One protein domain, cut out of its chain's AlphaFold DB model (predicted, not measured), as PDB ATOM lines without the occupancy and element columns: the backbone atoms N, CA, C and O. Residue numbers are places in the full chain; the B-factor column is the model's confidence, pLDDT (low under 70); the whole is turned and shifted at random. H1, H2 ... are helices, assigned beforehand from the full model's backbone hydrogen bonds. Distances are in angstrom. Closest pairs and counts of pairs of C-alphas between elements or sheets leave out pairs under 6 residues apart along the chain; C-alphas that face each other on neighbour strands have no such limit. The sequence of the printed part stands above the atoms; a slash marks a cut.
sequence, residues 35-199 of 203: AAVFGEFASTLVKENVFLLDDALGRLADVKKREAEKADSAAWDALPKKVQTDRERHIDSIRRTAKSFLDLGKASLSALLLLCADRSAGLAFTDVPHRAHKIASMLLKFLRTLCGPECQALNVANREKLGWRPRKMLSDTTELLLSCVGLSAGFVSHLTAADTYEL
ATOM      1  N   ALA A  35     115.087 171.262 225.305       83.38
ATOM      2  CA  ALA A  35     115.791 172.238 224.472       83.38
ATOM      3  C   ALA A  35     115.856 173.633 225.123       83.38
ATOM      4  O   ALA A  35     116.873 174.320 225.018       83.38
ATOM      5  N   ALA A  36     114.801 174.049 225.832       86.44
ATOM      6  CA  ALA A  36     114.788 175.308 226.575       86.44
ATOM      7  C   ALA A  36     115.793 175.300 227.738       86.44
ATOM      8  O   ALA A  36     116.623 176.206 227.819       86.44
ATOM      9  N   VAL A  37     115.780 174.254 228.574       90.25
ATOM     10  CA  VAL A  37     116.735 174.080 229.687       90.25
ATOM     11  C   VAL A  37     118.174 174.036 229.172       90.25
ATOM     12  O   VAL A  37     119.065 174.682 229.722       90.25
ATOM     13  N   PHE A  38     118.407 173.326 228.069       90.38
ATOM     14  CA  PHE A  38     119.720 173.268 227.439       90.38
ATOM     15  C   PHE A  38     120.170 174.636 226.894       90.38
ATOM     16  O   PHE A  38     121.316 175.047 227.081       90.38
ATOM     17  N   GLY A  39     119.261 175.391 226.271       89.62
ATOM     18  CA  GLY A  39     119.537 176.755 225.824       89.62
ATOM     19  C   GLY A  39     119.872 177.710 226.978       89.62
ATOM     20  O   GLY A  39     120.736 178.582 226.835       89.62
ATOM     21  N   GLU A  40     119.232 177.549 228.137       89.75
ATOM     22  CA  GLU A  40     119.558 178.298 229.357       89.75
ATOM     23  C   GLU A  40     120.921 177.914 229.938       89.75
ATOM     24  O   GLU A  40     121.679 178.799 230.346       89.75
ATOM     25  N   PHE A  41     121.279 176.629 229.904       91.62
ATOM     26  CA  PHE A  41     122.619 176.164 230.259       91.62
ATOM     27  C   PHE A  41     123.688 176.843 229.389       91.62
ATOM     28  O   PHE A  41     124.604 177.473 229.921       91.62
ATOM     29  N   ALA A  42     123.528 176.821 228.062       90.38
ATOM     30  CA  ALA A  42     124.452 177.494 227.146       90.38
ATOM     31  C   ALA A  42     124.513 179.014 227.397       90.38
ATOM     32  O   ALA A  42     125.587 179.612 227.388       90.38
ATOM     33  N   SER A  43     123.373 179.642 227.702       88.62
ATOM     34  CA  SER A  43     123.311 181.073 228.044       88.62
ATOM     35  C   SER A  43     124.034 181.410 229.349       88.62
ATOM     36  O   SER A  43     124.614 182.489 229.478       88.62
ATOM     37  N   THR A  44     123.989 180.506 230.326       90.75
ATOM     38  CA  THR A  44     124.706 180.646 231.598       90.75
ATOM     39  C   THR A  44     126.205 180.511 231.370       90.75
ATOM     40  O   THR A  44     126.964 181.366 231.818       90.75
ATOM     41  N   LEU A  45     126.612 179.530 230.563       92.81
ATOM     42  CA  LEU A  45     128.004 179.319 230.176       92.81
ATOM     43  C   LEU A  45     128.583 180.566 229.485       92.81
ATOM     44  O   LEU A  45     129.673 181.014 229.830       92.81
ATOM     45  N   VAL A  46     127.830 181.194 228.578       91.06
ATOM     46  CA  VAL A  46     128.206 182.467 227.930       91.06
ATOM     47  C   VAL A  46     128.448 183.572 228.960       91.06
ATOM     48  O   VAL A  46     129.485 184.231 228.925       91.06
ATOM     49  N   LYS A  47     127.525 183.755 229.914       90.25
ATOM     50  CA  LYS A  47     127.658 184.760 230.982       90.25
ATOM     51  C   LYS A  47     128.891 184.505 231.853       90.25
ATOM     52  O   LYS A  47     129.620 185.442 232.170       90.25
ATOM     53  N   GLU A  48     129.122 183.256 232.240       92.44
ATOM     54  CA  GLU A  48     130.292 182.872 233.029       92.44
ATOM     55  C   GLU A  48     131.586 183.126 232.261       92.44
ATOM     56  O   GLU A  48     132.538 183.648 232.830       92.44
ATOM     57  N   ASN A  49     131.612 182.843 230.958       92.38
ATOM     58  CA  ASN A  49     132.795 183.068 230.135       92.38
ATOM     59  C   ASN A  49     133.159 184.557 230.052       92.38
ATOM     60  O   ASN A  49     134.332 184.911 230.170       92.38
ATOM     61  N   VAL A  50     132.154 185.439 229.941       91.25
ATOM     62  CA  VAL A  50     132.358 186.896 230.021       91.25
ATOM     63  C   VAL A  50     133.050 187.289 231.322       91.25
ATOM     64  O   VAL A  50     134.062 187.985 231.285       91.25
ATOM     65  N   PHE A  51     132.529 186.812 232.453       92.62
ATOM     66  CA  PHE A  51     133.099 187.096 233.768       92.62
ATOM     67  C   PHE A  51     134.522 186.539 233.922       92.62
ATOM     68  O   PHE A  51     135.413 187.237 234.401       92.62
ATOM     69  N   LEU A  52     134.750 185.294 233.493       93.50
ATOM     70  CA  LEU A  52     136.046 184.626 233.603       93.50
ATOM     71  C   LEU A  52     137.134 185.365 232.831       93.50
ATOM     72  O   LEU A  52     138.247 185.499 233.340       93.50
ATOM     73  N   LEU A  53     136.821 185.855 231.628       91.31
ATOM     74  CA  LEU A  53     137.784 186.608 230.837       91.31
ATOM     75  C   LEU A  53     138.152 187.932 231.515       91.31
ATOM     76  O   LEU A  53     139.339 188.224 231.661       91.31
ATOM     77  N   ASP A  54     137.160 188.706 231.953       91.75
ATOM     78  CA  ASP A  54     137.403 190.004 232.592       91.75
ATOM     79  C   ASP A  54     138.219 189.865 233.870       91.75
ATOM     80  O   ASP A  54     139.229 190.548 234.046       91.75
ATOM     81  N   ASP A  55     137.814 188.950 234.752       93.12
ATOM     82  CA  ASP A  55     138.479 188.787 236.038       93.12
ATOM     83  C   ASP A  55     139.891 188.205 235.859       93.12
ATOM     84  O   ASP A  55     140.832 188.611 236.544       93.12
ATOM     85  N   ALA A  56     140.091 187.312 234.883       92.06
ATOM     86  CA  ALA A  56     141.424 186.831 234.537       92.06
ATOM     87  C   ALA A  56     142.335 187.961 234.032       92.06
ATOM     88  O   ALA A  56     143.474 188.080 234.491       92.06
ATOM     89  N   LEU A  57     141.848 188.806 233.118       91.44
ATOM     90  CA  LEU A  57     142.611 189.933 232.579       91.44
ATOM     91  C   LEU A  57     142.916 190.981 233.652       91.44
ATOM     92  O   LEU A  57     144.062 191.425 233.753       91.44
ATOM     93  N   GLY A  58     141.938 191.312 234.497       92.50
ATOM     94  CA  GLY A  58     142.114 192.221 235.629       92.50
ATOM     95  C   GLY A  58     143.186 191.722 236.598       92.50
ATOM     96  O   GLY A  58     144.101 192.463 236.959       92.50
ATOM     97  N   ARG A  59     143.160 190.431 236.946       93.00
ATOM     98  CA  ARG A  59     144.191 189.809 237.794       93.00
ATOM     99  C   ARG A  59     145.566 189.793 237.144       93.00
ATOM    100  O   ARG A  59     146.562 190.012 237.828       93.00
ATOM    101  N   LEU A  60     145.654 189.536 235.842       91.44
ATOM    102  CA  LEU A  60     146.927 189.598 235.121       91.44
ATOM    103  C   LEU A  60     147.496 191.023 235.087       91.44
ATOM    104  O   LEU A  60     148.709 191.195 235.221       91.44
ATOM    105  N   ALA A  61     146.643 192.039 234.939       91.19
ATOM    106  CA  ALA A  61     147.058 193.437 234.997       91.19
ATOM    107  C   ALA A  61     147.572 193.792 236.401       91.19
ATOM    108  O   ALA A  61     148.614 194.435 236.544       91.19
ATOM    109  N   ASP A  62     146.894 193.287 237.432       91.50
ATOM    110  CA  ASP A  62     147.272 193.461 238.831       91.50
ATOM    111  C   ASP A  62     148.620 192.800 239.168       91.50
ATOM    112  O   ASP A  62     149.486 193.408 239.807       91.50
ATOM    113  N   VAL A  63     148.841 191.579 238.663       90.94
ATOM    114  CA  VAL A  63     150.132 190.875 238.739       90.94
ATOM    115  C   VAL A  63     151.220 191.691 238.056       90.94
ATOM    116  O   VAL A  63     152.256 191.935 238.666       90.94
ATOM    117  N   LYS A  64     150.984 192.162 236.825       89.56
ATOM    118  CA  LYS A  64     151.960 192.965 236.078       89.56
ATOM    119  C   LYS A  64     152.351 194.235 236.834       89.56
ATOM    120  O   LYS A  64     153.533 194.563 236.898       89.56
ATOM    121  N   LYS A  65     151.374 194.939 237.413       90.19
ATOM    122  CA  LYS A  65     151.617 196.143 238.215       90.19
ATOM    123  C   LYS A  65     152.509 195.836 239.421       90.19
ATOM    124  O   LYS A  65     153.517 196.506 239.619       90.19
ATOM    125  N   ARG A  66     152.188 194.786 240.181       88.62
ATOM    126  CA  ARG A  66     152.964 194.370 241.366       88.62
ATOM    127  C   ARG A  66     154.361 193.858 241.011       88.62
ATOM    128  O   ARG A  66     155.309 194.085 241.753       88.62
ATOM    129  N   GLU A  67     154.506 193.174 239.880       87.56
ATOM    130  CA  GLU A  67     155.814 192.750 239.369       87.56
ATOM    131  C   GLU A  67     156.681 193.947 238.964       87.56
ATOM    132  O   GLU A  67     157.883 193.932 239.223       87.56
ATOM    133  N   ALA A  68     156.088 194.996 238.388       86.81
ATOM    134  CA  ALA A  68     156.804 196.230 238.072       86.81
ATOM    135  C   ALA A  68     157.269 196.966 239.340       86.81
ATOM    136  O   ALA A  68     158.407 197.420 239.389       86.81
ATOM    137  N   GLU A  69     156.442 197.012 240.391       83.50
ATOM    138  CA  GLU A  69     156.833 197.557 241.703       83.50
ATOM    139  C   GLU A  69     158.004 196.780 242.331       83.50
ATOM    140  O   GLU A  69     158.830 197.360 243.030       83.50
ATOM    141  N   LYS A  70     158.104 195.471 242.068       81.00
ATOM    142  CA  LYS A  70     159.232 194.634 242.507       81.00
ATOM    143  C   LYS A  70     160.502 194.854 241.676       81.00
ATOM    144  O   LYS A  70     161.598 194.599 242.170       81.00
ATOM    145  N   ALA A  71     160.376 195.287 240.422       81.19
ATOM    146  CA  ALA A  71     161.525 195.518 239.548       81.19
ATOM    147  C   ALA A  71     162.395 196.705 240.010       81.19
ATOM    148  O   ALA A  71     163.572 196.759 239.656       81.19
ATOM    149  N   ASP A  72     161.853 197.611 240.830       85.06
ATOM    150  CA  ASP A  72     162.635 198.598 241.578       85.06
ATOM    151  C   ASP A  72     163.334 197.918 242.767       85.06
ATOM    152  O   ASP A  72     162.835 197.893 243.896       85.06
ATOM    153  N   SER A  73     164.500 197.323 242.499       79.31
ATOM    154  CA  SER A  73     165.265 196.566 243.494       79.31
ATOM    155  C   SER A  73     165.673 197.414 244.699       79.31
ATOM    156  O   SER A  73     165.716 196.901 245.810       79.31
ATOM    157  N   ALA A  74     165.916 198.717 244.521       82.75
ATOM    158  CA  ALA A  74     166.310 199.599 245.617       82.75
ATOM    159  C   ALA A  74     165.163 199.800 246.620       82.75
ATOM    160  O   ALA A  74     165.364 199.677 247.831       82.75
ATOM    161  N   ALA A  75     163.949 200.060 246.125       83.38
ATOM    162  CA  ALA A  75     162.760 200.164 246.969       83.38
ATOM    163  C   ALA A  75     162.332 198.800 247.538       83.38
ATOM    164  O   ALA A  75     161.847 198.720 248.671       83.38
ATOM    165  N   TRP A  76     162.519 197.722 246.772       84.44
ATOM    166  CA  TRP A  76     162.172 196.372 247.202       84.44
ATOM    167  C   TRP A  76     163.084 195.860 248.322       84.44
ATOM    168  O   TRP A  76     162.592 195.375 249.342       84.44
ATOM    169  N   ASP A  77     164.399 196.015 248.175       85.12
ATOM    170  CA  ASP A  77     165.395 195.524 249.134       85.12
ATOM    171  C   ASP A  77     165.391 196.320 250.447       85.12
ATOM    172  O   ASP A  77     165.779 195.793 251.491       85.12
ATOM    173  N   ALA A  78     164.877 197.555 250.427       88.56
ATOM    174  CA  ALA A  78     164.640 198.357 251.626       88.56
ATOM    175  C   ALA A  78     163.481 197.827 252.498       88.56
ATOM    176  O   ALA A  78     163.388 198.167 253.682       88.56
ATOM    177  N   LEU A  79     162.582 197.002 251.947       87.00
ATOM    178  CA  LEU A  79     161.474 196.417 252.706       87.00
ATOM    179  C   LEU A  79     161.967 195.313 253.657       87.00
ATOM    180  O   LEU A  79     162.867 194.544 253.321       87.00
ATOM    181  N   PRO A  80     161.315 195.118 254.819       92.25
ATOM    182  CA  PRO A  80     161.593 193.968 255.671       92.25
ATOM    183  C   PRO A  80     161.349 192.647 254.927       92.25
ATOM    184  O   PRO A  80     160.316 192.481 254.273       92.25
ATOM    185  N   LYS A  81     162.227 191.652 255.120       89.75
ATOM    186  CA  LYS A  81     162.126 190.320 254.478       89.75
ATOM    187  C   LYS A  81     160.745 189.663 254.617       89.75
ATOM    188  O   LYS A  81     160.273 189.001 253.694       89.75
ATOM    189  N   LYS A  82     160.073 189.862 255.758       92.00
ATOM    190  CA  LYS A  82     158.707 189.367 255.990       92.00
ATOM    191  C   LYS A  82     157.705 189.981 255.004       92.00
ATOM    192  O   LYS A  82     156.941 189.253 254.385       92.00
ATOM    193  N   VAL A  83     157.767 191.298 254.801       90.31
ATOM    194  CA  VAL A  83     156.882 192.032 253.882       90.31
ATOM    195  C   VAL A  83     157.145 191.632 252.431       90.31
ATOM    196  O   VAL A  83     156.195 191.450 251.675       90.31
ATOM    197  N   GLN A  84     158.412 191.440 252.049       88.06
ATOM    198  CA  GLN A  84     158.768 190.927 250.721       88.06
ATOM    199  C   GLN A  84     158.144 189.545 250.478       88.06
ATOM    200  O   GLN A  84     157.456 189.342 249.478       88.06
ATOM    201  N   THR A  85     158.309 188.625 251.435       90.94
ATOM    202  CA  THR A  85     157.764 187.259 251.352       90.94
ATOM    203  C   THR A  85     156.235 187.264 251.268       90.94
ATOM    204  O   THR A  85     155.652 186.533 250.469       90.94
ATOM    205  N   ASP A  86     155.563 188.095 252.067       92.56
ATOM    206  CA  ASP A  86     154.100 188.188 252.064       92.56
ATOM    207  C   ASP A  86     153.570 188.762 250.737       92.56
ATOM    208  O   ASP A  86     152.593 188.250 250.183       92.56
ATOM    209  N   ARG A  87     154.249 189.771 250.171       90.56
ATOM    210  CA  ARG A  87     153.924 190.323 248.844       90.56
ATOM    211  C   ARG A  87     154.129 189.298 247.731       90.56
ATOM    212  O   ARG A  87     153.269 189.175 246.864       90.56
ATOM    213  N   GLU A  88     155.215 188.532 247.767       90.75
ATOM    214  CA  GLU A  88     155.460 187.449 246.804       90.75
ATOM    215  C   GLU A  88     154.369 186.381 246.863       90.75
ATOM    216  O   GLU A  88     153.778 186.044 245.836       90.75
ATOM    217  N   ARG A  89     154.014 185.924 248.070       92.62
ATOM    218  CA  ARG A  89     152.916 184.967 248.275       92.62
ATOM    219  C   ARG A  89     151.589 185.489 247.736       92.62
ATOM    220  O   ARG A  89     150.808 184.720 247.175       92.62
ATOM    221  N   HIS A  90     151.325 186.784 247.900       92.50
ATOM    222  CA  HIS A  90     150.121 187.414 247.374       92.50
ATOM    223  C   HIS A  90     150.108 187.431 245.839       92.50
ATOM    224  O   HIS A  90     149.118 187.008 245.242       92.50
ATOM    225  N   ILE A  91     151.214 187.827 245.198       91.19
ATOM    226  CA  ILE A  91     151.355 187.789 243.732       91.19
ATOM    227  C   ILE A  91     151.155 186.359 243.211       91.19
ATOM    228  O   ILE A  91     150.395 186.146 242.267       91.19
ATOM    229  N   ASP A  92     151.771 185.364 243.851       91.25
ATOM    230  CA  ASP A  92     151.625 183.954 243.474       91.25
ATOM    231  C   ASP A  92     150.201 183.426 243.665       91.25
ATOM    232  O   ASP A  92     149.737 182.570 242.907       91.25
ATOM    233  N   SER A  93     149.482 183.921 244.671       93.94
ATOM    234  CA  SER A  93     148.059 183.629 244.843       93.94
ATOM    235  C   SER A  93     147.243 184.169 243.667       93.94
ATOM    236  O   SER A  93     146.534 183.404 243.011       93.94
ATOM    237  N   ILE A  94     147.421 185.451 243.322       93.12
ATOM    238  CA  ILE A  94     146.702 186.085 242.208       93.12
ATOM    239  C   ILE A  94     147.017 185.378 240.884       93.12
ATOM    240  O   ILE A  94     146.096 185.085 240.121       93.12
ATOM    241  N   ARG A  95     148.289 185.034 240.627       91.12
ATOM    242  CA  ARG A  95     148.697 184.285 239.424       91.12
ATOM    243  C   ARG A  95     147.977 182.946 239.304       91.12
ATOM    244  O   ARG A  95     147.510 182.604 238.220       91.12
ATOM    245  N   ARG A  96     147.889 182.182 240.398       92.88
ATOM    246  CA  ARG A  96     147.211 180.877 240.401       92.88
ATOM    247  C   ARG A  96     145.725 181.019 240.088       92.88
ATOM    248  O   ARG A  96     145.216 180.270 239.259       92.88
ATOM    249  N   THR A  97     145.055 182.001 240.689       93.75
ATOM    250  CA  THR A  97     143.641 182.277 240.404       93.75
ATOM    251  C   THR A  97     143.435 182.722 238.957       93.75
ATOM    252  O   THR A  97     142.572 182.173 238.278       93.75
ATOM    253  N   ALA A  98     144.265 183.641 238.452       92.69
ATOM    254  CA  ALA A  98     144.200 184.093 237.062       92.69
ATOM    255  C   ALA A  98     144.348 182.919 236.083       92.69
ATOM    256  O   ALA A  98     143.534 182.762 235.179       92.69
ATOM    257  N   LYS A  99     145.337 182.043 236.311       92.75
ATOM    258  CA  LYS A  99     145.526 180.829 235.510       92.75
ATOM    259  C   LYS A  99     144.284 179.933 235.533       92.75
ATOM    260  O   LYS A  99     143.851 179.480 234.481       92.75
ATOM    261  N   SER A 100     143.698 179.696 236.709       94.06
ATOM    262  CA  SER A 100     142.492 178.868 236.834       94.06
ATOM    263  C   SER A 100     141.315 179.430 236.035       94.06
ATOM    264  O   SER A 100     140.593 178.661 235.406       94.06
ATOM    265  N   PHE A 101     141.120 180.752 236.036       94.19
ATOM    266  CA  PHE A 101     140.049 181.388 235.264       94.19
ATOM    267  C   PHE A 101     140.310 181.371 233.762       94.19
ATOM    268  O   PHE A 101     139.380 181.130 233.000       94.19
ATOM    269  N   LEU A 102     141.564 181.514 233.330       92.56
ATOM    270  CA  LEU A 102     141.928 181.335 231.924       92.56
ATOM    271  C   LEU A 102     141.703 179.902 231.440       92.56
ATOM    272  O   LEU A 102     141.150 179.697 230.360       92.56
ATOM    273  N   ASP A 103     142.118 178.915 232.234       92.69
ATOM    274  CA  ASP A 103     141.933 177.505 231.900       92.69
ATOM    275  C   ASP A 103     140.439 177.162 231.809       92.69
ATOM    276  O   ASP A 103     140.017 176.500 230.856       92.69
ATOM    277  N   LEU A 104     139.631 177.668 232.748       93.94
ATOM    278  CA  LEU A 104     138.184 177.475 232.739       93.94
ATOM    279  C   LEU A 104     137.515 178.203 231.566       93.94
ATOM    280  O   LEU A 104     136.742 177.581 230.848       93.94
ATOM    281  N   GLY A 105     137.857 179.466 231.297       92.56
ATOM    282  CA  GLY A 105     137.312 180.219 230.158       92.56
ATOM    283  C   GLY A 105     137.621 179.549 228.816       92.56
ATOM    284  O   GLY A 105     136.751 179.422 227.951       92.56
ATOM    285  N   LYS A 106     138.834 179.003 228.665       92.19
ATOM    286  CA  LYS A 106     139.219 178.204 227.495       92.19
ATOM    287  C   LYS A 106     138.402 176.916 227.380       92.19
ATOM    288  O   LYS A 106     137.961 176.574 226.280       92.19
ATOM    289  N   ALA A 107     138.217 176.186 228.480       93.38
ATOM    290  CA  ALA A 107     137.392 174.982 228.491       93.38
ATOM    291  C   ALA A 107     135.935 175.308 228.125       93.38
ATOM    292  O   ALA A 107     135.347 174.617 227.298       93.38
ATOM    293  N   SER A 108     135.400 176.414 228.644       93.00
ATOM    294  CA  SER A 108     134.064 176.920 228.330       93.00
ATOM    295  C   SER A 108     133.912 177.308 226.854       93.00
ATOM    296  O   SER A 108     132.931 176.921 226.225       93.00
ATOM    297  N   LEU A 109     134.889 177.997 226.249       93.56
ATOM    298  CA  LEU A 109     134.875 178.267 224.801       93.56
ATOM    299  C   LEU A 109     134.918 176.974 223.978       93.56
ATOM    300  O   LEU A 109     134.176 176.830 223.011       93.56
ATOM    301  N   SER A 110     135.750 176.015 224.393       94.19
ATOM    302  CA  SER A 110     135.851 174.709 223.730       94.19
ATOM    303  C   SER A 110     134.534 173.929 223.821       94.19
ATOM    304  O   SER A 110     134.136 173.280 222.859       94.19
ATOM    305  N   ALA A 111     133.835 174.022 224.954       94.00
ATOM    306  CA  ALA A 111     132.511 173.441 225.122       94.00
ATOM    307  C   ALA A 111     131.492 174.106 224.187       94.00
ATOM    308  O   ALA A 111     130.785 173.396 223.488       94.00
ATOM    309  N   LEU A 112     131.457 175.441 224.097       94.19
ATOM    310  CA  LEU A 112     130.565 176.144 223.161       94.19
ATOM    311  C   LEU A 112     130.809 175.733 221.705       94.19
ATOM    312  O   LEU A 112     129.851 175.474 220.983       94.19
ATOM    313  N   LEU A 113     132.073 175.614 221.294       95.19
ATOM    314  CA  LEU A 113     132.438 175.111 219.967       95.19
ATOM    315  C   LEU A 113     131.924 173.686 219.737       95.19
ATOM    316  O   LEU A 113     131.323 173.410 218.702       95.19
ATOM    317  N   LEU A 114     132.102 172.800 220.721       94.81
ATOM    318  CA  LEU A 114     131.571 171.438 220.666       94.81
ATOM    319  C   LEU A 114     130.043 171.430 220.532       94.81
ATOM    320  O   LEU A 114     129.505 170.653 219.750       94.81
ATOM    321  N   LEU A 115     129.342 172.307 221.256       93.19
ATOM    322  CA  LEU A 115     127.887 172.422 221.153       93.19
ATOM    323  C   LEU A 115     127.444 172.955 219.787       93.19
ATOM    324  O   LEU A 115     126.411 172.533 219.285       93.19
ATOM    325  N   CYS A 116     128.213 173.856 219.174       93.25
ATOM    326  CA  CYS A 116     127.931 174.350 217.828       93.25
ATOM    327  C   CYS A 116     128.214 173.322 216.723       93.25
ATOM    328  O   CYS A 116     127.669 173.462 215.629       93.25
ATOM    329  N   ALA A 117     129.044 172.306 216.984       93.50
ATOM    330  CA  ALA A 117     129.313 171.237 216.025       93.50
ATOM    331  C   ALA A 117     128.073 170.359 215.771       93.50
ATOM    332  O   ALA A 117     127.895 169.851 214.664       93.50
ATOM    333  N   ASP A 118     127.194 170.216 216.769       93.19
ATOM    334  CA  ASP A 118     125.879 169.603 216.597       93.19
ATOM    335  C   ASP A 118     124.832 170.676 216.264       93.19
ATOM    336  O   ASP A 118     124.589 171.614 217.027       93.19
ATOM    337  N   ARG A 119     124.167 170.529 215.114       90.31
ATOM    338  CA  ARG A 119     123.193 171.519 214.636       90.31
ATOM    339  C   ARG A 119     122.011 171.695 215.591       90.31
ATOM    340  O   ARG A 119     121.543 172.816 215.764       90.31
ATOM    341  N   SER A 120     121.514 170.614 216.186       89.31
ATOM    342  CA  SER A 120     120.359 170.662 217.086       89.31
ATOM    343  C   SER A 120     120.704 171.361 218.402       89.31
ATOM    344  O   SER A 120     119.948 172.222 218.860       89.31
ATOM    345  N   ALA A 121     121.886 171.072 218.952       89.38
ATOM    346  CA  ALA A 121     122.392 171.729 220.151       89.38
ATOM    347  C   ALA A 121     122.673 173.216 219.895       89.38
ATOM    348  O   ALA A 121     122.242 174.061 220.678       89.38
ATOM    349  N   GLY A 122     123.321 173.543 218.774       90.44
ATOM    350  CA  GLY A 122     123.579 174.918 218.352       90.44
ATOM    351  C   GLY A 122     122.304 175.759 218.251       90.44
ATOM    352  O   GLY A 122     122.201 176.832 218.851       90.44
ATOM    353  N   LEU A 123     121.289 175.236 217.555       91.31
ATOM    354  CA  LEU A 123     120.012 175.930 217.369       91.31
ATOM    355  C   LEU A 123     119.283 176.208 218.688       91.31
ATOM    356  O   LEU A 123     118.660 177.261 218.823       91.31
ATOM    357  N   ALA A 124     119.425 175.344 219.698       89.12
ATOM    358  CA  ALA A 124     118.788 175.539 220.999       89.12
ATOM    359  C   ALA A 124     119.168 176.875 221.675       89.12
ATOM    360  O   ALA A 124     118.375 177.423 222.449       89.12
ATOM    361  N   PHE A 125     120.339 177.447 221.372       87.88
ATOM    362  CA  PHE A 125     120.770 178.745 221.903       87.88
ATOM    363  C   PHE A 125     120.961 179.848 220.854       87.88
ATOM    364  O   PHE A 125     121.039 181.013 221.243       87.88
ATOM    365  N   THR A 126     120.977 179.535 219.555       90.12
ATOM    366  CA  THR A 126     121.056 180.554 218.490       90.12
ATOM    367  C   THR A 126     119.709 180.945 217.882       90.12
ATOM    368  O   THR A 126     119.632 182.000 217.260       90.12
ATOM    369  N   ASP A 127     118.664 180.123 218.012       88.94
ATOM    370  CA  ASP A 127     117.353 180.397 217.392       88.94
ATOM    371  C   ASP A 127     116.473 181.315 218.255       88.94
ATOM    372  O   ASP A 127     115.618 182.051 217.770       88.94
ATOM    373  N   VAL A 128     116.723 181.331 219.568       90.50
ATOM    374  CA  VAL A 128     115.971 182.177 220.493       90.50
ATOM    375  C   VAL A 128     116.621 183.562 220.613       90.50
ATOM    376  O   VAL A 128     117.756 183.654 221.095       90.50
ATOM    377  N   PRO A 129     115.901 184.656 220.280       90.38
ATOM    378  CA  PRO A 129     116.489 185.989 220.109       90.38
ATOM    379  C   PRO A 129     117.318 186.493 221.293       90.38
ATOM    380  O   PRO A 129     118.422 187.004 221.120       90.38
ATOM    381  N   HIS A 130     116.817 186.327 222.522       88.94
ATOM    382  CA  HIS A 130     117.513 186.815 223.717       88.94
ATOM    383  C   HIS A 130     118.794 186.023 224.029       88.94
ATOM    384  O   HIS A 130     119.711 186.566 224.642       88.94
ATOM    385  N   ARG A 131     118.872 184.745 223.626       91.19
ATOM    386  CA  ARG A 131     120.067 183.904 223.800       91.19
ATOM    387  C   ARG A 131     121.103 184.215 222.728       91.19
ATOM    388  O   ARG A 131     122.263 184.455 223.055       91.19
ATOM    389  N   ALA A 132     120.650 184.327 221.480       92.19
ATOM    390  CA  ALA A 132     121.481 184.729 220.354       92.19
ATOM    391  C   ALA A 132     122.140 186.095 220.596       92.19
ATOM    392  O   ALA A 132     123.345 186.240 220.399       92.19
ATOM    393  N   HIS A 133     121.381 187.070 221.115       91.56
ATOM    394  CA  HIS A 133     121.913 188.385 221.468       91.56
ATOM    395  C   HIS A 133     123.019 188.311 222.530       91.56
ATOM    396  O   HIS A 133     124.067 188.918 222.349       91.56
ATOM    397  N   LYS A 134     122.851 187.516 223.599       91.56
ATOM    398  CA  LYS A 134     123.890 187.355 224.637       91.56
ATOM    399  C   LYS A 134     125.196 186.786 224.080       91.56
ATOM    400  O   LYS A 134     126.269 187.249 224.456       91.56
ATOM    401  N   ILE A 135     125.109 185.796 223.190       93.44
ATOM    402  CA  ILE A 135     126.290 185.205 222.544       93.44
ATOM    403  C   ILE A 135     126.953 186.228 221.628       93.44
ATOM    404  O   ILE A 135     128.168 186.393 221.687       93.44
ATOM    405  N   ALA A 136     126.165 186.944 220.826       93.44
ATOM    406  CA  ALA A 136     126.667 188.010 219.969       93.44
ATOM    407  C   ALA A 136     127.416 189.085 220.780       93.44
ATOM    408  O   ALA A 136     128.547 189.426 220.432       93.44
ATOM    409  N   SER A 137     126.847 189.541 221.901       92.12
ATOM    410  CA  SER A 137     127.499 190.497 222.807       92.12
ATOM    411  C   SER A 137     128.783 189.935 223.421       92.12
ATOM    412  O   SER A 137     129.802 190.623 223.420       92.12
ATOM    413  N   MET A 138     128.787 188.677 223.887       93.38
ATOM    414  CA  MET A 138     130.007 188.030 224.395       93.38
ATOM    415  C   MET A 138     131.104 187.997 223.328       93.38
ATOM    416  O   MET A 138     132.240 188.370 223.610       93.38
ATOM    417  N   LEU A 139     130.777 187.551 222.111       94.06
ATOM    418  CA  LEU A 139     131.737 187.434 221.014       94.06
ATOM    419  C   LEU A 139     132.330 188.796 220.651       94.06
ATOM    420  O   LEU A 139     133.549 188.922 220.556       94.06
ATOM    421  N   LEU A 140     131.493 189.826 220.508       92.44
ATOM    422  CA  LEU A 140     131.957 191.188 220.231       92.44
ATOM    423  C   LEU A 140     132.853 191.718 221.346       92.44
ATOM    424  O   LEU A 140     133.925 192.254 221.068       92.44
ATOM    425  N   LYS A 141     132.462 191.513 222.605       90.56
ATOM    426  CA  LYS A 141     133.271 191.896 223.759       90.56
ATOM    427  C   LYS A 141     134.626 191.195 223.748       90.56
ATOM    428  O   LYS A 141     135.647 191.854 223.896       90.56
ATOM    429  N   PHE A 142     134.664 189.892 223.477       91.50
ATOM    430  CA  PHE A 142     135.913 189.131 223.385       91.50
ATOM    431  C   PHE A 142     136.802 189.656 222.260       91.50
ATOM    432  O   PHE A 142     137.991 189.873 222.478       91.50
ATOM    433  N   LEU A 143     136.240 189.921 221.079       91.94
ATOM    434  CA  LEU A 143     136.982 190.501 219.960       91.94
ATOM    435  C   LEU A 143     137.560 191.875 220.320       91.94
ATOM    436  O   LEU A 143     138.746 192.110 220.102       91.94
ATOM    437  N   ARG A 144     136.763 192.765 220.924       89.62
ATOM    438  CA  ARG A 144     137.218 194.101 221.347       89.62
ATOM    439  C   ARG A 144     138.302 194.023 222.410       89.62
ATOM    440  O   ARG A 144     139.335 194.667 222.266       89.62
ATOM    441  N   THR A 145     138.102 193.217 223.447       89.44
ATOM    442  CA  THR A 145     139.070 193.073 224.535       89.44
ATOM    443  C   THR A 145     140.371 192.449 224.034       89.44
ATOM    444  O   THR A 145     141.449 192.950 224.349       89.44
ATOM    445  N   LEU A 146     140.306 191.392 223.216       89.19
ATOM    446  CA  LEU A 146     141.496 190.681 222.736       89.19
ATOM    447  C   LEU A 146     142.276 191.449 221.671       89.19
ATOM    448  O   LEU A 146     143.506 191.364 221.656       89.19
ATOM    449  N   CYS A 147     141.588 192.194 220.807       89.00
ATOM    450  CA  CYS A 147     142.219 193.063 219.813       89.00
ATOM    451  C   CYS A 147     142.586 194.442 220.382       89.00
ATOM    452  O   CYS A 147     143.366 195.167 219.763       89.00
ATOM    453  N   GLY A 148     142.048 194.801 221.546       86.69
ATOM    454  CA  GLY A 148     142.209 196.102 222.178       86.69
ATOM    455  C   GLY A 148     143.590 196.343 222.797       86.69
ATOM    456  O   GLY A 148     144.374 195.409 223.012       86.69
ATOM    457  N   PRO A 149     143.897 197.611 223.128       82.62
ATOM    458  CA  PRO A 149     145.196 198.007 223.663       82.62
ATOM    459  C   PRO A 149     145.493 197.367 225.023       82.62
ATOM    460  O   PRO A 149     146.651 197.093 225.320       82.62
ATOM    461  N   GLU A 150     144.468 197.074 225.829       75.94
ATOM    462  CA  GLU A 150     144.627 196.468 227.156       75.94
ATOM    463  C   GLU A 150     145.254 195.073 227.075       75.94
ATOM    464  O   GLU A 150     146.264 194.805 227.726       75.94
ATOM    465  N   CYS A 151     144.722 194.205 226.211       81.94
ATOM    466  CA  CYS A 151     145.268 192.868 225.978       81.94
ATOM    467  C   CYS A 151     146.672 192.925 225.351       81.94
ATOM    468  O   CYS A 151     147.557 192.148 225.722       81.94
ATOM    469  N   GLN A 152     146.913 193.875 224.441       78.56
ATOM    470  CA  GLN A 152     148.229 194.065 223.822       78.56
ATOM    471  C   GLN A 152     149.284 194.549 224.831       78.56
ATOM    472  O   GLN A 152     150.415 194.053 224.836       78.56
ATOM    473  N   ALA A 153     148.908 195.469 225.724       77.81
ATOM    474  CA  ALA A 153     149.763 195.995 226.785       77.81
ATOM    475  C   ALA A 153     150.032 194.966 227.896       77.81
ATOM    476  O   ALA A 153     151.029 195.084 228.622       77.81
ATOM    477  N   LEU A 154     149.198 193.927 228.012       78.88
ATOM    478  CA  LEU A 154     149.307 192.831 228.975       78.88
ATOM    479  C   LEU A 154     150.457 191.859 228.637       78.88
ATOM    480  O   LEU A 154     150.287 190.669 228.362       78.88
ATOM    481  N   ASN A 155     151.682 192.381 228.656       71.81
ATOM    482  CA  ASN A 155     152.901 191.587 228.652       71.81
ATOM    483  C   ASN A 155     153.277 191.213 230.085       71.81
ATOM    484  O   ASN A 155     153.912 192.018 230.766       71.81
ATOM    485  N   VAL A 156     152.840 190.032 230.527       71.06
ATOM    486  CA  VAL A 156     153.241 189.421 231.804       71.06
ATOM    487  C   VAL A 156     154.440 188.509 231.557       71.06
ATOM    488  O   VAL A 156     154.509 187.843 230.519       71.06
ATOM    489  N   ALA A 157     155.396 188.464 232.484       65.88
ATOM    490  CA  ALA A 157     156.510 187.528 232.385       65.88
ATOM    491  C   ALA A 157     155.997 186.075 232.387       65.88
ATOM    492  O   ALA A 157     155.040 185.740 233.083       65.88
ATOM    493  N   ASN A 158     156.633 185.186 231.615       70.31
ATOM    494  CA  ASN A 158     156.254 183.767 231.530       70.31
ATOM    495  C   ASN A 158     154.774 183.515 231.161       70.31
ATOM    496  O   ASN A 158     154.128 182.647 231.753       70.31
ATOM    497  N   ARG A 159     154.243 184.226 230.153       75.00
ATOM    498  CA  ARG A 159     152.851 184.073 229.667       75.00
ATOM    499  C   ARG A 159     152.427 182.613 229.464       75.00
ATOM    500  O   ARG A 159     151.303 182.244 229.791       75.00
ATOM    501  N   GLU A 160     153.340 181.775 228.973       70.50
ATOM    502  CA  GLU A 160     153.079 180.352 228.736       70.50
ATOM    503  C   GLU A 160     152.794 179.566 230.019       70.50
ATOM    504  O   GLU A 160     151.893 178.731 230.024       70.50
ATOM    505  N   LYS A 161     153.491 179.866 231.124       76.25
ATOM    506  CA  LYS A 161     153.256 179.203 232.419       76.25
ATOM    507  C   LYS A 161     151.897 179.575 233.015       76.25
ATOM    508  O   LYS A 161     151.305 178.778 233.738       76.25
ATOM    509  N   LEU A 162     151.398 180.766 232.689       79.19
ATOM    510  CA  LEU A 162     150.076 181.247 233.095       79.19
ATOM    511  C   LEU A 162     148.947 180.740 232.184       79.19
ATOM    512  O   LEU A 162     147.790 181.028 232.455       79.19
ATOM    513  N   GLY A 163     149.262 180.005 231.110       77.94
ATOM    514  CA  GLY A 163     148.263 179.541 230.143       77.94
ATOM    515  C   GLY A 163     147.702 180.651 229.246       77.94
ATOM    516  O   GLY A 163     146.809 180.396 228.439       77.94
ATOM    517  N   TRP A 164     148.239 181.874 229.329       84.88
ATOM    518  CA  TRP A 164     147.735 183.015 228.573       84.88
ATOM    519  C   TRP A 164     148.176 182.953 227.109       84.88
ATOM    520  O   TRP A 164     149.319 183.263 226.761       84.88
ATOM    521  N   ARG A 165     147.251 182.545 226.233       85.75
ATOM    522  CA  ARG A 165     147.450 182.447 224.779       85.75
ATOM    523  C   ARG A 165     146.381 183.261 224.036       85.75
ATOM    524  O   ARG A 165     145.483 182.666 223.439       85.75
ATOM    525  N   PRO A 166     146.489 184.605 224.010       87.25
ATOM    526  CA  PRO A 166     145.449 185.481 223.458       87.25
ATOM    527  C   PRO A 166     145.143 185.184 221.988       87.25
ATOM    528  O   PRO A 166     143.985 185.178 221.592       87.25
ATOM    529  N   ARG A 167     146.163 184.840 221.188       88.88
ATOM    530  CA  ARG A 167     145.985 184.455 219.777       88.88
ATOM    531  C   ARG A 167     145.130 183.200 219.610       88.88
ATOM    532  O   ARG A 167     144.302 183.149 218.710       88.88
ATOM    533  N   LYS A 168     145.329 182.196 220.474       90.75
ATOM    534  CA  LYS A 168     144.536 180.965 220.431       90.75
ATOM    535  C   LYS A 168     143.093 181.255 220.824       90.75
ATOM    536  O   LYS A 168     142.188 180.852 220.117       90.75
ATOM    537  N   MET A 169     142.897 182.005 221.902       91.62
ATOM    538  CA  MET A 169     141.557 182.347 222.366       91.62
ATOM    539  C   MET A 169     140.796 183.216 221.357       91.62
ATOM    540  O   MET A 169     139.606 183.013 221.154       91.62
ATOM    541  N   LEU A 170     141.487 184.131 220.668       93.12
ATOM    542  CA  LEU A 170     140.922 184.904 219.562       93.12
ATOM    543  C   LEU A 170     140.509 184.000 218.393       93.12
ATOM    544  O   LEU A 170     139.429 184.183 217.835       93.12
ATOM    545  N   SER A 171     141.338 183.010 218.049       94.75
ATOM    546  CA  SER A 171     141.005 181.997 217.041       94.75
ATOM    547  C   SER A 171     139.752 181.219 217.435       94.75
ATOM    548  O   SER A 171     138.802 181.197 216.664       94.75
ATOM    549  N   ASP A 172     139.719 180.664 218.652       94.50
ATOM    550  CA  ASP A 172     138.589 179.882 219.168       94.50
ATOM    551  C   ASP A 172     137.299 180.753 219.223       94.50
ATOM    552  O   ASP A 172     136.207 180.300 218.888       94.50
ATOM    553  N   THR A 173     137.420 182.047 219.560       94.69
ATOM    554  CA  THR A 173     136.305 183.023 219.537       94.69
ATOM    555  C   THR A 173     135.792 183.275 218.118       94.69
ATOM    556  O   THR A 173     134.586 183.336 217.885       94.69
ATOM    557  N   THR A 174     136.702 183.422 217.155       95.19
ATOM    558  CA  THR A 174     136.352 183.665 215.747       95.19
ATOM    559  C   THR A 174     135.710 182.426 215.124       95.19
ATOM    560  O   THR A 174     134.750 182.536 214.367       95.19
ATOM    561  N   GLU A 175     136.190 181.236 215.475       96.19
ATOM    562  CA  GLU A 175     135.596 179.967 215.062       96.19
ATOM    563  C   GLU A 175     134.169 179.809 215.608       96.19
ATOM    564  O   GLU A 175     133.260 179.421 214.870       96.19
ATOM    565  N   LEU A 176     133.940 180.197 216.867       95.19
ATOM    566  CA  LEU A 176     132.609 180.179 217.468       95.19
ATOM    567  C   LEU A 176     131.664 181.155 216.757       95.19
ATOM    568  O   LEU A 176     130.536 180.791 216.433       95.19
ATOM    569  N   LEU A 177     132.143 182.362 216.442       94.88
ATOM    570  CA  LEU A 177     131.401 183.347 215.655       94.88
ATOM    571  C   LEU A 177     130.960 182.781 214.297       94.88
ATOM    572  O   LEU A 177     129.783 182.870 213.949       94.88
ATOM    573  N   LEU A 178     131.888 182.180 213.546       95.19
ATOM    574  CA  LEU A 178     131.593 181.572 212.245       95.19
ATOM    575  C   LEU A 178     130.587 180.422 212.373       95.19
ATOM    576  O   LEU A 178     129.670 180.310 211.559       95.19
ATOM    577  N   SER A 179     130.718 179.612 213.423       94.94
ATOM    578  CA  SER A 179     129.799 178.508 213.703       94.94
ATOM    579  C   SER A 179     128.379 179.011 213.978       94.94
ATOM    580  O   SER A 179     127.423 178.511 213.389       94.94
ATOM    581  N   CYS A 180     128.216 180.056 214.798       93.06
ATOM    582  CA  CYS A 180     126.908 180.655 215.076       93.06
ATOM    583  C   CYS A 180     126.245 181.248 213.822       93.06
ATOM    584  O   CYS A 180     125.043 181.061 213.621       93.06
ATOM    585  N   VAL A 181     127.018 181.913 212.955       93.19
ATOM    586  CA  VAL A 181     126.520 182.450 211.674       93.19
ATOM    587  C   VAL A 181     126.084 181.325 210.726       93.19
ATOM    588  O   VAL A 181     125.067 181.456 210.049       93.19
ATOM    589  N   GLY A 182     126.806 180.199 210.696       92.19
ATOM    590  CA  GLY A 182     126.431 179.027 209.897       92.19
ATOM    591  C   GLY A 182     125.183 178.287 210.402       92.19
ATOM    592  O   GLY A 182     124.515 177.590 209.632       92.19
ATOM    593  N   LEU A 183     124.847 178.437 211.686       92.19
ATOM    594  CA  LEU A 183     123.676 177.814 212.308       92.19
ATOM    595  C   LEU A 183     122.394 178.622 212.078       92.19
ATOM    596  O   LEU A 183     121.380 178.043 211.683       92.19
ATOM    597  N   SER A 184     122.441 179.940 212.298       89.19
ATOM    598  CA  SER A 184     121.283 180.834 212.198       89.19
ATOM    599  C   SER A 184     121.552 181.989 211.237       89.19
ATOM    600  O   SER A 184     122.386 182.856 211.495       89.19
ATOM    601  N   ALA A 185     120.767 182.058 210.156       84.69
ATOM    602  CA  ALA A 185     120.821 183.163 209.196       84.69
ATOM    603  C   ALA A 185     120.504 184.528 209.846       84.69
ATOM    604  O   ALA A 185     120.958 185.566 209.368       84.69
ATOM    605  N   GLY A 186     119.762 184.530 210.961       88.94
ATOM    606  CA  GLY A 186     119.428 185.731 211.729       88.94
ATOM    607  C   GLY A 186     120.546 186.214 212.660       88.94
ATOM    608  O   GLY A 186     120.475 187.336 213.160       88.94
ATOM    609  N   PHE A 187     121.601 185.424 212.889       91.62
ATOM    610  CA  PHE A 187     122.631 185.740 213.885       91.62
ATOM    611  C   PHE A 187     123.376 187.052 213.597       91.62
ATOM    612  O   PHE A 187     123.708 187.798 214.517       91.62
ATOM    613  N   VAL A 188     123.568 187.392 212.317       91.56
ATOM    614  CA  VAL A 188     124.208 188.656 211.912       91.56
ATOM    615  C   VAL A 188     123.415 189.871 212.394       91.56
ATOM    616  O   VAL A 188     124.011 190.840 212.854       91.56
ATOM    617  N   SER A 189     122.081 189.804 212.390       91.50
ATOM    618  CA  SER A 189     121.255 190.903 212.900       91.50
ATOM    619  C   SER A 189     121.450 191.118 214.406       91.50
ATOM    620  O   SER A 189     121.510 192.256 214.869       91.50
ATOM    621  N   HIS A 190     121.644 190.033 215.165       91.25
ATOM    622  CA  HIS A 190     121.964 190.098 216.589       91.25
ATOM    623  C   HIS A 190     123.357 190.678 216.853       91.25
ATOM    624  O   HIS A 190     123.503 191.422 217.821       91.25
ATOM    625  N   LEU A 191     124.347 190.392 215.997       90.50
ATOM    626  CA  LEU A 191     125.672 191.023 216.057       90.50
ATOM    627  C   LEU A 191     125.587 192.528 215.813       90.50
ATOM    628  O   LEU A 191     126.115 193.299 216.606       90.50
ATOM    629  N   THR A 192     124.881 192.961 214.768       89.56
ATOM    630  CA  THR A 192     124.702 194.393 214.488       89.56
ATOM    631  C   THR A 192     123.974 195.098 215.631       89.56
ATOM    632  O   THR A 192     124.401 196.164 216.065       89.56
ATOM    633  N   ALA A 193     122.918 194.486 216.175       88.44
ATOM    634  CA  ALA A 193     122.219 195.031 217.332       88.44
ATOM    635  C   ALA A 193     123.151 195.144 218.551       88.44
ATOM    636  O   ALA A 193     123.241 196.208 219.158       88.44
ATOM    637  N   ALA A 194     123.892 194.086 218.888       85.94
ATOM    638  CA  ALA A 194     124.827 194.091 220.014       85.94
ATOM    639  C   ALA A 194     125.948 195.139 219.867       85.94
ATOM    640  O   ALA A 194     126.352 195.738 220.862       85.94
ATOM    641  N   ASP A 195     126.409 195.417 218.644       82.88
ATOM    642  CA  ASP A 195     127.403 196.463 218.387       82.88
ATOM    643  C   ASP A 195     126.861 197.866 218.713       82.88
ATOM    644  O   ASP A 195     127.538 198.654 219.373       82.88
ATOM    645  N   THR A 196     125.603 198.147 218.348       72.56
ATOM    646  CA  THR A 196     124.973 199.462 218.571       72.56
ATOM    647  C   THR A 196     124.667 199.792 220.036       72.56
ATOM    648  O   THR A 196     124.683 200.968 220.400       72.56
ATOM    649  N   TYR A 197     124.418 198.794 220.892       57.31
ATOM    650  CA  TYR A 197     124.065 199.022 222.303       57.31
ATOM    651  C   TYR A 197     125.278 199.295 223.211       57.31
ATOM    652  O   TYR A 197     125.122 199.955 224.234       57.31
ATOM    653  N   GLU A 198     126.487 198.860 222.843       53.25
ATOM    654  CA  GLU A 198     127.696 199.061 223.668       53.25
ATOM    655  C   GLU A 198     128.467 200.365 223.375       53.25
ATOM    656  O   GLU A 198     129.529 200.600 223.948       53.25
ATOM    657  N   LEU A 199     127.936 201.248 222.519       49.56
ATOM    658  CA  LEU A 199     128.437 202.627 222.373       49.56
ATOM    659  C   LEU A 199     127.931 203.570 223.485       49.56
ATOM    660  O   LEU A 199     128.337 204.731 223.539       49.56
TER     661      LEU A 199
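AT A GLANCE: This is residues 35 to 199 of the 203 residues of the protein "Hypothetical protein" of Haptolina brevifila (UniProt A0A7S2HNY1). Two long helices, H1 and H3, run opposite ways along the length of a rod, and toward one end the shorter H5 packs on H1 and H7 on H3 to make a four-helix bundle; H6 and the long link of residues 154 to 165 lie about the rod's middle, and beyond them H1 and H3 run on as a pair, with little H2 at the tip. H4 caps the bundle end, and H8 crosses H5 on the outside. The printed part has 165 residues with eight named helices, H1 to H8 in order, and no named strand: the class is all helix. It is loose, with a radius of gyration of the C-alphas of 19.1 A, and spans 62 by 29 by 22 A.

IN THESE COORDINATES: H1, residues 35 to 71, begins at C-alpha 35 (115.791, 172.238, 224.472) and is 53.5 A long. H2 is residues 73 to 77. H3, residues 81 to 117, is 54.0 A long and starts at C-alpha 81 (162.126, 190.320, 254.478). H4 is residues 119 to 126. H5, residues 129 to 147, measures 26.7 A, and H6 is residues 149 to 153. H7, residues 166 to 183, measures 25.6 A. H8, residues 187 to 197, measures 15.8 A and ends at C-alpha 197 (124.065, 199.022, 222.303).

HOW THE PARTS SIT: H1, H3, H5 and H7 form an up and down bundle, each running against the one before it. H1 and H3 touch at a shallow tilt of 29 degrees, with the closest C-alphas, of Ala 56 and Ala 98, 4.6 A apart. H1 touches H5 with residues 39 to 50 alone, closest at the C-alphas of Ser 43 and Arg 131, 6.0 A. H3 touches H7 with residues 106 to 117 alone, closest at the C-alphas of Leu 113 and Leu 176, 5.7 A. H5 and H7 touch at a shallow tilt of 27 degrees, with the closest C-alphas, of Leu 139 and Thr 173, 6.5 A apart. H1 and H7 are apart, and so are H3 and H5. H4 touches H7 about perpendicular, at 79 degrees, the closest C-alphas being those of Leu 123 and Leu 183, 6.5 A. H8 touches H5 at a steep tilt of 66 degrees, closest at the C-alphas of Ala 136 and Leu 191, 5.0 A. H2 and H6 touch no helix. Every O i to N i+4 pair is within hydrogen-bond range in H1, H2, H3, H5, H6, H7 and H8; in H4 it is 3 of 4.

THE WHOLE: The C-alphas of Ala 78 and Ala 185, the two farthest apart, are 62.9 A apart. Residues 77 to 83, of which 81 to 83 belong to H3, stand free. The printed part has no cut; the link from H6 to H7, 12 residues, is long. Mean pLDDT of the printed part is 88.6, with residue 157 and residues 197 to 199 under 70.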